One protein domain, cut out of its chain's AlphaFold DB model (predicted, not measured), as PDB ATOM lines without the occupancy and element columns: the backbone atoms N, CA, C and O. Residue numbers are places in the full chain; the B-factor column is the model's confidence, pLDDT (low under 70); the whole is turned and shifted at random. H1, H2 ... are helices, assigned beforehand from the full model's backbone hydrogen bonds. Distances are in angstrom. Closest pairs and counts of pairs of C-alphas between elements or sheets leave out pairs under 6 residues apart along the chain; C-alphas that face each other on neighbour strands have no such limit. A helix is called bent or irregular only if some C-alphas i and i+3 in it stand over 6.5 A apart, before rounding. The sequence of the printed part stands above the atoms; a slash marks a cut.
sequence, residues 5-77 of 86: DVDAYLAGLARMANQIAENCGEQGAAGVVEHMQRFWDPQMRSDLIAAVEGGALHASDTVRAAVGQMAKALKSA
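Overview. This is residues 5 to 77 of the 86 residues of the protein "Formate dehydrogenase" of Gammaproteobacteria bacterium (UniProt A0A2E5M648). A long helix, H1, folds back on itself as a V, and two shorter helices, H2 and H3, pack across it in a small crossed cluster. Its first arm, H1a, lies along the longest axis; H2 crosses the earlier part of that arm, while H3 packs on the second arm, H1b, on H2 and on the later part of H1a. The printed part has 73 residues with three named helices, in the order H1, H2, H3, and no named strand; the class is all helix, and the helix packing is mostly crossed. It is compact, with a radius of gyration of the C-alphas of 11.0 A and spans of 33 by 27 by 20 A.

Along the chain. H1, residues 5 to 39, was assigned as one helix by its hydrogen bonds but is bent: C-alphas 23 and 26 are 9.1 A apart. Its arm H1a, residues 5 to 23, begins with C-alpha 5 at (28.905, 0.171, 9.972) and measures 27.1 A from first to last C-alpha. Its arm H1b, residues 26 to 39, measures 19.7 A and is itself irregular, with C-alphas 26 and 29 9.0 A apart. H2, residues 42 to 53, begins with C-alpha 42 at (21.755, -16.873, 3.333) and measures 16.5 A. H3, residues 61 to 77, measures 24.4 A and ends with C-alpha 77 at (17.648, -21.455, -6.609).

Arrangement. H1a touches H1b with residues 17 to 21 alone, at a steep tilt of 48 degrees, opposite ways; the closest C-alphas, of Ala 21 and Val 32, are 5.7 A apart. H1a touches H2 with residues 10 to 14 alone, about perpendicular at 87 degrees, closest at the C-alphas of Leu 10 and Leu 48, 6.3 A. H1a also touches H3, only just about perpendicular at 72 degrees; the closest C-alphas, of Asn 18 and Val 63, are 6.3 A apart. H1b touches H3 with residues 28 to 33 alone, at a steep tilt of 47 degrees, the same way, closest at the C-alphas of Ala 29 and Ala 66, 4.7 A. H1b and H2 are close but not clearly touching; their closest C-alphas, of Met 36 and Arg 45, are 7.4 A apart. H2 and H3 touch at a steep tilt of 56 degrees, opposite ways, closest at the C-alphas of Ile 49 and Val 67, 5.7 A. In H1a, H2 and H3 every O i to N i+4 pair is within hydrogen-bond range; in H1b 9 of 10 are.

Size, cuts and confidence. The two C-alphas farthest apart, of Asp 5 and Glu 26, are 33.9 A apart. The printed part has no cut. The link from H1 to H2 is tight, with 2 residues, and that from H2 to H3 is short, with 7. Mean pLDDT of the printed part is 87.0; residues 76 to 77 are under 70.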
ATOM      1  N   ASP A   5      29.163   1.454   9.309       77.06
ATOM      2  CA  ASP A   5      28.905   0.171   9.972       77.06
ATOM      3  C   ASP A   5      28.644  -0.960   8.965       77.06
ATOM      4  O   ASP A   5      29.038  -2.101   9.204       77.06
ATOM      5  N   VAL A   6      28.030  -0.642   7.818       81.44
ATOM      6  CA  VAL A   6      27.770  -1.609   6.744       81.44
ATOM      7  C   VAL A   6      29.079  -1.957   6.045       81.44
ATOM      8  O   VAL A   6      29.397  -3.135   5.911       81.44
ATOM      9  N   ASP A   7      29.895  -0.960   5.700       83.25
ATOM     10  CA  ASP A   7      31.221  -1.198   5.118       83.25
ATOM     11  C   ASP A   7      32.109  -2.045   6.044       83.25
ATOM     12  O   ASP A   7      32.762  -2.993   5.600       83.25
ATOM     13  N   ALA A   8      32.106  -1.747   7.349       86.31
ATOM     14  CA  ALA A   8      32.861  -2.506   8.343       86.31
ATOM     15  C   ALA A   8      32.350  -3.948   8.489       86.31
ATOM     16  O   ALA A   8      33.152  -4.880   8.597       86.31
ATOM     17  N   TYR A   9      31.029  -4.143   8.454       89.06
ATOM     18  CA  TYR A   9      30.410  -5.465   8.455       89.06
ATOM     19  C   TYR A   9      30.827  -6.281   7.225       89.06
ATOM     20  O   TYR A   9      31.351  -7.389   7.369       89.06
ATOM     21  N   LEU A  10      30.682  -5.713   6.025       90.06
ATOM     22  CA  LEU A  10      31.034  -6.370   4.766       90.06
ATOM     23  C   LEU A  10      32.538  -6.687   4.708       90.06
ATOM     24  O   LEU A  10      32.929  -7.790   4.318       90.06
ATOM     25  N   ALA A  11      33.395  -5.768   5.164       89.81
ATOM     26  CA  ALA A  11      34.832  -6.005   5.283       89.81
ATOM     27  C   ALA A  11      35.150  -7.158   6.249       89.81
ATOM     28  O   ALA A  11      36.043  -7.967   5.981       89.81
ATOM     29  N   GLY A  12      34.397  -7.270   7.347       91.38
ATOM     30  CA  GLY A  12      34.454  -8.402   8.267       91.38
ATOM     31  C   GLY A  12      34.112  -9.726   7.585       91.38
ATOM     32  O   GLY A  12      34.860 -10.696   7.727       91.38
ATOM     33  N   LEU A  13      33.041  -9.758   6.784       91.38
ATOM     34  CA  LEU A  13      32.674 -10.932   5.988       91.38
ATOM     35  C   LEU A  13      33.797 -11.316   5.016       91.38
ATOM     36  O   LEU A  13      34.249 -12.459   5.021       91.38
ATOM     37  N   ALA A  14      34.311 -10.369   4.227       90.25
ATOM     38  CA  ALA A  14      35.392 -10.644   3.278       90.25
ATOM     39  C   ALA A  14      36.666 -11.148   3.973       90.25
ATOM     40  O   ALA A  14      37.326 -12.065   3.482       90.25
ATOM     41  N   ARG A  15      36.988 -10.610   5.153       90.75
ATOM     42  CA  ARG A  15      38.108 -11.094   5.963       90.75
ATOM     43  C   ARG A  15      37.907 -12.543   6.402       90.75
ATOM     44  O   ARG A  15      38.815 -13.349   6.215       90.75
ATOM     45  N   MET A  16      36.737 -12.886   6.939       91.81
ATOM     46  CA  MET A  16      36.426 -14.263   7.339       91.81
ATOM     47  C   MET A  16      36.452 -15.215   6.139       91.81
ATOM     48  O   MET A  16      37.016 -16.302   6.225       91.81
ATOM     49  N   ALA A  17      35.908 -14.788   4.998       90.75
ATOM     50  CA  ALA A  17      35.941 -15.538   3.747       90.75
ATOM     51  C   ALA A  17      37.373 -15.865   3.301       90.75
ATOM     52  O   ALA A  17      37.663 -17.006   2.935       90.75
ATOM     53  N   ASN A  18      38.277 -14.885   3.378       91.31
ATOM     54  CA  ASN A  18      39.686 -15.084   3.056       91.31
ATOM     55  C   ASN A  18      40.343 -16.088   4.017       91.31
ATOM     56  O   ASN A  18      41.033 -16.991   3.555       91.31
ATOM     57  N   GLN A  19      40.064 -16.008   5.322       91.94
ATOM     58  CA  GLN A  19      40.596 -16.968   6.300       91.94
ATOM     59  C   GLN A  19      40.100 -18.401   6.052       91.94
ATOM     60  O   GLN A  19      40.866 -19.355   6.177       91.94
ATOM     61  N   ILE A  20      38.832 -18.566   5.663       91.12
ATOM     62  CA  ILE A  20      38.289 -19.874   5.269       91.12
ATOM     63  C   ILE A  20      39.029 -20.391   4.030       91.12
ATOM     64  O   ILE A  20      39.404 -21.559   3.990       91.12
ATOM     65  N   ALA A  21      39.285 -19.528   3.041       90.12
ATOM     66  CA  ALA A  21      40.018 -19.903   1.834       90.12
ATOM     67  C   ALA A  21      41.454 -20.356   2.124       90.12
ATOM     68  O   ALA A  21      41.902 -21.341   1.540       90.12
ATOM     69  N   GLU A  22      42.146 -19.694   3.052       89.50
ATOM     70  CA  GLU A  22      43.469 -20.126   3.516       89.50
ATOM     71  C   GLU A  22      43.408 -21.499   4.201       89.50
ATOM     72  O   GLU A  22      44.243 -22.362   3.936       89.50
ATOM     73  N   ASN A  23      42.384 -21.739   5.027       88.75
ATOM     74  CA  ASN A  23      42.211 -23.008   5.732       88.75
ATOM     75  C   ASN A  23      41.770 -24.166   4.815       88.75
ATOM     76  O   ASN A  23      42.059 -25.327   5.097       88.75
ATOM     77  N   CYS A  24      41.068 -23.879   3.717       85.94
ATOM     78  CA  CYS A  24      40.624 -24.897   2.763       85.94
ATOM     79  C   CYS A  24      41.758 -25.475   1.904       85.94
ATOM     80  O   CYS A  24      41.581 -26.571   1.369       85.94
ATOM     81  N   GLY A  25      42.896 -24.781   1.775       82.31
ATOM     82  CA  GLY A  25      44.082 -25.276   1.069       82.31
ATOM     83  C   GLY A  25      43.757 -25.861  -0.311       82.31
ATOM     84  O   GLY A  25      43.253 -25.160  -1.189       82.31
ATOM     85  N   GLU A  26      43.999 -27.165  -0.484       82.44
ATOM     86  CA  GLU A  26      43.786 -27.908  -1.739       82.44
ATOM     87  C   GLU A  26      42.323 -27.952  -2.214       82.44
ATOM     88  O   GLU A  26      42.073 -28.079  -3.410       82.44
ATOM     89  N   GLN A  27      41.342 -27.802  -1.314       83.00
ATOM     90  CA  GLN A  27      39.924 -27.739  -1.704       83.00
ATOM     91  C   GLN A  27      39.562 -26.415  -2.394       83.00
ATOM     92  O   GLN A  27      38.537 -26.330  -3.080       83.00
ATOM     93  N   GLY A  28      40.388 -25.377  -2.205       87.81
ATOM     94  CA  GLY A  28      40.251 -24.076  -2.848       87.81
ATOM     95  C   GLY A  28      38.834 -23.504  -2.755       87.81
ATOM     96  O   GLY A  28      38.209 -23.501  -1.696       87.81
ATOM     97  N   ALA A  29      38.310 -23.024  -3.884       89.75
ATOM     98  CA  ALA A  29      37.008 -22.364  -3.941       89.75
ATOM     99  C   ALA A  29      35.836 -23.294  -3.584       89.75
ATOM    100  O   ALA A  29      34.882 -22.842  -2.959       89.75
ATOM    101  N   ALA A  30      35.894 -24.581  -3.942       89.06
ATOM    102  CA  ALA A  30      34.806 -25.522  -3.664       89.06
ATOM    103  C   ALA A  30      34.623 -25.744  -2.154       89.06
ATOM    104  O   ALA A  30      33.500 -25.679  -1.653       89.06
ATOM    105  N   GLY A  31      35.731 -25.903  -1.420       90.50
ATOM    106  CA  GLY A  31      35.699 -26.019   0.041       90.50
ATOM    107  C   GLY A  31      35.158 -24.758   0.719       90.50
ATOM    108  O   GLY A  31      34.373 -24.850   1.663       90.50
ATOM    109  N   VAL A  32      35.507 -23.578   0.196       91.81
ATOM    110  CA  VAL A  32      34.992 -22.292   0.698       91.81
ATOM    111  C   VAL A  32      33.479 -22.199   0.524       91.81
ATOM    112  O   VAL A  32      32.781 -21.841   1.473       91.81
ATOM    113  N   VAL A  33      32.963 -22.556  -0.658       92.19
ATOM    114  CA  VAL A  33      31.519 -22.564  -0.933       92.19
ATOM    115  C   VAL A  33      30.792 -23.494   0.033       92.19
ATOM    116  O   VAL A  33      29.804 -23.082   0.634       92.19
ATOM    117  N   GLU A  34      31.280 -24.722   0.212       90.12
ATOM    118  CA  GLU A  34      30.634 -25.698   1.095       90.12
ATOM    119  C   GLU A  34      30.618 -25.214   2.554       90.12
ATOM    120  O   GLU A  34      29.587 -25.266   3.230       90.12
ATOM    121  N   HIS A  35      31.736 -24.651   3.023       90.38
ATOM    122  CA  HIS A  35      31.845 -24.106   4.372       90.38
ATOM    123  C   HIS A  35      30.885 -22.928   4.582       90.38
ATOM    124  O   HIS A  35      30.124 -22.897   5.549       90.38
ATOM    125  N   MET A  36      30.846 -21.979   3.648       90.19
ATOM    126  CA  MET A  36      29.918 -20.851   3.727       90.19
ATOM    127  C   MET A  36      28.462 -21.309   3.667       90.19
ATOM    128  O   MET A  36      27.640 -20.818   4.427       90.19
ATOM    129  N   GLN A  37      28.110 -22.275   2.819       88.81
ATOM    130  CA  GLN A  37      26.731 -22.765   2.747       88.81
ATOM    131  C   GLN A  37      26.257 -23.418   4.048       88.81
ATOM    132  O   GLN A  37      25.075 -23.324   4.376       88.81
ATOM    133  N   ARG A  38      27.168 -24.077   4.769       88.75
ATOM    134  CA  ARG A  38      26.857 -24.829   5.984       88.75
ATOM    135  C   ARG A  38      26.880 -23.979   7.251       88.75
ATOM    136  O   ARG A  38      26.116 -24.261   8.170       88.75
ATOM    137  N   PHE A  39      27.757 -22.978   7.309       89.94
ATOM    138  CA  PHE A  39      27.984 -22.175   8.515       89.94
ATOM    139  C   PHE A  39      27.485 -20.733   8.408       89.94
ATOM    140  O   PHE A  39      27.328 -20.092   9.442       89.94
ATOM    141  N   TRP A  40      27.260 -20.202   7.202       91.25
ATOM    142  CA  TRP A  40      26.796 -18.826   7.021       91.25
ATOM    143  C   TRP A  40      25.321 -18.758   6.646       91.25
ATOM    144  O   TRP A  40      24.809 -19.504   5.802       91.25
ATOM    145  N   ASP A  41      24.659 -17.747   7.194       88.88
ATOM    146  CA  ASP A  41      23.299 -17.403   6.828       88.88
ATOM    147  C   ASP A  41      23.177 -17.005   5.345       88.88
ATOM    148  O   ASP A  41      24.124 -16.498   4.728       88.88
ATOM    149  N   PRO A  42      22.006 -17.243   4.728       86.94
ATOM    150  CA  PRO A  42      21.755 -16.873   3.333       86.94
ATOM    151  C   PRO A  42      21.921 -15.367   3.084       86.94
ATOM    152  O   PRO A  42      22.381 -14.974   2.011       86.94
ATOM    153  N   GLN A  43      21.618 -14.537   4.088       87.56
ATOM    154  CA  GLN A  43      21.795 -13.086   4.010       87.56
ATOM    155  C   GLN A  43      23.279 -12.709   3.931       87.56
ATOM    156  O   GLN A  43      23.686 -12.063   2.975       87.56
ATOM    157  N   MET A  44      24.112 -13.236   4.840       90.56
ATOM    158  CA  MET A  44      25.563 -12.976   4.861       90.56
ATOM    159  C   MET A  44      26.233 -13.317   3.525       90.56
ATOM    160  O   MET A  44      27.135 -12.619   3.065       90.56
ATOM    161  N   ARG A  45      25.798 -14.415   2.893       91.38
ATOM    162  CA  ARG A  45      26.294 -14.829   1.576       91.38
ATOM    163  C   ARG A  45      25.897 -13.830   0.496       91.38
ATOM    164  O   ARG A  45      26.746 -13.444  -0.298       91.38
ATOM    165  N   SER A  46      24.638 -13.404   0.490       89.44
ATOM    166  CA  SER A  46      24.126 -12.414  -0.464       89.44
ATOM    167  C   SER A  46      24.838 -11.067  -0.321       89.44
ATOM    168  O   SER A  46      25.265 -10.500  -1.325       89.44
ATOM    169  N   ASP A  47      25.053 -10.614   0.915       90.75
ATOM    170  CA  ASP A  47      25.772  -9.376   1.229       90.75
ATOM    171  C   ASP A  47      27.230  -9.427   0.754       90.75
ATOM    172  O   ASP A  47      27.709  -8.507   0.087       90.75
ATOM    173  N   LEU A  48      27.935 -10.534   1.024       89.56
ATOM    174  CA  LEU A  48      29.305 -10.730   0.545       89.56
ATOM    175  C   LEU A  48      29.371 -10.733  -0.989       89.56
ATOM    176  O   LEU A  48      30.267 -10.111  -1.558       89.56
ATOM    177  N   ILE A  49      28.443 -11.427  -1.657       90.62
ATOM    178  CA  ILE A  49      28.385 -11.482  -3.124       90.62
ATOM    179  C   ILE A  49      28.202 -10.073  -3.688       90.62
ATOM    180  O   ILE A  49      29.003  -9.650  -4.520       90.62
ATOM    181  N   ALA A  50      27.214  -9.325  -3.191       89.56
ATOM    182  CA  ALA A  50      26.932  -7.968  -3.646       89.56
ATOM    183  C   ALA A  50      28.133  -7.030  -3.444       89.56
ATOM    184  O   ALA A  50      28.470  -6.254  -4.337       89.56
ATOM    185  N   ALA A  51      28.823  -7.136  -2.307       88.88
ATOM    186  CA  ALA A  51      29.983  -6.301  -2.014       88.88
ATOM    187  C   ALA A  51      31.206  -6.641  -2.887       88.88
ATOM    188  O   ALA A  51      31.945  -5.746  -3.305       88.88
ATOM    189  N   VAL A  52      31.421  -7.926  -3.189       88.62
ATOM    190  CA  VAL A  52      32.522  -8.380  -4.052       88.62
ATOM    191  C   VAL A  52      32.239  -8.073  -5.527       88.62
ATOM    192  O   VAL A  52      33.138  -7.595  -6.216       88.62
ATOM    193  N   GLU A  53      31.011  -8.287  -6.013       85.25
ATOM    194  CA  GLU A  53      30.610  -7.936  -7.388       85.25
ATOM    195  C   GLU A  53      30.551  -6.421  -7.609       85.25
ATOM    196  O   GLU A  53      30.953  -5.932  -8.663       85.25
ATOM    197  N   GLY A  54      30.114  -5.665  -6.599       81.81
ATOM    198  CA  GLY A  54      30.097  -4.202  -6.621       81.81
ATOM    199  C   GLY A  54      31.485  -3.559  -6.553       81.81
ATOM    200  O   GLY A  54      31.597  -2.341  -6.668       81.81
ATOM    201  N   GLY A  55      32.548  -4.348  -6.356       79.25
ATOM    202  CA  GLY A  55      33.918  -3.846  -6.242       79.25
ATOM    203  C   GLY A  55      34.194  -3.071  -4.951       79.25
ATOM    204  O   GLY A  55      35.237  -2.430  -4.843       79.25
ATOM    205  N   ALA A  56      33.290  -3.143  -3.968       73.56
ATOM    206  CA  ALA A  56      33.443  -2.483  -2.675       73.56
ATOM    207  C   ALA A  56      34.543  -3.137  -1.818       73.56
ATOM    208  O   ALA A  56      35.108  -2.492  -0.936       73.56
ATOM    209  N   LEU A  57      34.882  -4.409  -2.083       80.69
ATOM    210  CA  LEU A  57      35.844  -5.176  -1.290       80.69
ATOM    211  C   LEU A  57      36.896  -5.921  -2.114       80.69
ATOM    212  O   LEU A  57      36.614  -6.558  -3.131       80.69
ATOM    213  N   HIS A  58      38.129  -5.910  -1.600       79.25
ATOM    214  CA  HIS A  58      39.211  -6.768  -2.076       79.25
ATOM    215  C   HIS A  58      39.107  -8.156  -1.435       79.25
ATOM    216  O   HIS A  58      39.383  -8.339  -0.251       79.25
ATOM    217  N   ALA A  59      38.732  -9.142  -2.248       84.38
ATOM    218  CA  ALA A  59      38.735 -10.556  -1.894       84.38
ATOM    219  C   ALA A  59      39.825 -11.300  -2.677       84.38
ATOM    220  O   ALA A  59      40.130 -10.936  -3.818       84.38
ATOM    221  N   SER A  60      40.391 -12.349  -2.076       87.56
ATOM    222  CA  SER A  60      41.366 -13.224  -2.734       87.56
ATOM    223  C   SER A  60      40.760 -13.922  -3.956       87.56
ATOM    224  O   SER A  60      39.548 -14.140  -4.013       87.56
ATOM    225  N   ASP A  61      41.594 -14.340  -4.909       88.56
ATOM    226  CA  ASP A  61      41.138 -14.986  -6.153       88.56
ATOM    227  C   ASP A  61      40.273 -16.234  -5.886       88.56
ATOM    228  O   ASP A  61      39.207 -16.412  -6.475       88.56
ATOM    229  N   THR A  62      40.650 -17.030  -4.880       89.88
ATOM    230  CA  THR A  62      39.871 -18.184  -4.402       89.88
ATOM    231  C   THR A  62      38.480 -17.792  -3.899       89.88
ATOM    232  O   THR A  62      37.498 -18.470  -4.197       89.88
ATOM    233  N   VAL A  63      38.374 -16.688  -3.153       90.62
ATOM    234  CA  VAL A  63      37.095 -16.191  -2.627       90.62
ATOM    235  C   VAL A  63      36.244 -15.621  -3.754       90.62
ATOM    236  O   VAL A  63      35.049 -15.887  -3.795       90.62
ATOM    237  N   ARG A  64      36.842 -14.914  -4.716       90.62
ATOM    238  CA  ARG A  64      36.144 -14.436  -5.919       90.62
ATOM    239  C   ARG A  64      35.566 -15.593  -6.734       90.62
ATOM    240  O   ARG A  64      34.403 -15.542  -7.129       90.62
ATOM    241  N   ALA A  65      36.338 -16.662  -6.921       91.50
ATOM    242  CA  ALA A  65      35.863 -17.873  -7.583       91.50
ATOM    243  C   ALA A  65      34.720 -18.552  -6.804       91.50
ATOM    244  O   ALA A  65      33.749 -19.007  -7.411       91.50
ATOM    245  N   ALA A  66      34.799 -18.598  -5.470       91.12
ATOM    246  CA  ALA A  66      33.731 -19.126  -4.618       91.12
ATOM    247  C   ALA A  66      32.456 -18.267  -4.690       91.12
ATOM    248  O   ALA A  66      31.361 -18.794  -4.877       91.12
ATOM    249  N   VAL A  67      32.595 -16.941  -4.622       91.00
ATOM    250  CA  VAL A  67      31.504 -15.968  -4.776       91.00
ATOM    251  C   VAL A  67      30.796 -16.149  -6.114       91.00
ATOM    252  O   VAL A  67      29.574 -16.258  -6.130       91.00
ATOM    253  N   GLY A  68      31.536 -16.294  -7.217       90.62
ATOM    254  CA  GLY A  68      30.942 -16.553  -8.532       90.62
ATOM    255  C   GLY A  68      30.125 -17.852  -8.585       90.62
ATOM    256  O   GLY A  68      29.057 -17.899  -9.198       90.62
ATOM    257  N   GLN A  69      30.579 -18.904  -7.896       89.88
ATOM    258  CA  GLN A  69      29.818 -20.153  -7.775       89.88
ATOM    259  C   GLN A  69      28.552 -19.978  -6.929       89.88
ATOM    260  O   GLN A  69      27.487 -20.461  -7.318       89.88
ATOM    261  N   MET A  70      28.640 -19.260  -5.805       88.06
ATOM    262  CA  MET A  70      27.490 -18.982  -4.938       88.06
ATOM    263  C   MET A  70      26.448 -18.103  -5.632       88.06
ATOM    264  O   MET A  70      25.267 -18.430  -5.580       88.06
ATOM    265  N   ALA A  71      26.866 -17.050  -6.339       88.19
ATOM    266  CA  ALA A  71      25.980 -16.182  -7.112       88.19
ATOM    267  C   ALA A  71      25.202 -16.978  -8.172       88.19
ATOM    268  O   ALA A  71      23.984 -16.844  -8.308       88.19
ATOM    269  N   LYS A  72      25.890 -17.890  -8.872       85.88
ATOM    270  CA  LYS A  72      25.252 -18.808  -9.823       85.88
ATOM    271  C   LYS A  72      24.267 -19.756  -9.132       85.88
ATOM    272  O   LYS A  72      23.179 -19.971  -9.656       85.88
ATOM    273  N   ALA A  73      24.619 -20.302  -7.967       82.12
ATOM    274  CA  ALA A  73      23.749 -21.196  -7.203       82.12
ATOM    275  C   ALA A  73      22.484 -20.489  -6.681       82.12
ATOM    276  O   ALA A  73      21.392 -21.032  -6.818       82.12
ATOM    277  N   LEU A  74      22.608 -19.261  -6.164       75.50
ATOM    278  CA  LEU A  74      21.481 -18.408  -5.766       75.50
ATOM    279  C   LEU A  74      20.568 -18.093  -6.953       75.50
ATOM    280  O   LEU A  74      19.349 -18.201  -6.838       75.50
ATOM    281  N   LYS A  75      21.146 -17.784  -8.121       73.88
ATOM    282  CA  LYS A  75      20.372 -17.556  -9.347       73.88
ATOM    283  C   LYS A  75      19.616 -18.805  -9.801       73.88
ATOM    284  O   LYS A  75      18.476 -18.694 -10.235       73.88
ATOM    285  N   SER A  76      20.218 -19.985  -9.666       65.44
ATOM    286  CA  SER A  76      19.551 -21.259  -9.959       65.44
ATOM    287  C   SER A  76      18.479 -21.625  -8.927       65.44
ATOM    288  O   SER A  76      17.484 -22.238  -9.295       65.44
ATOM    289  N   ALA A  77      18.645 -21.238  -7.659       59.94
ATOM    290  CA  ALA A  77      17.648 -21.455  -6.609       59.94
ATOM    291  C   ALA A  77      16.439 -20.508  -6.740       59.94
ATOM    292  O   ALA A  77      15.317 -20.910  -6.455       59.94
TER     293      ALA A  77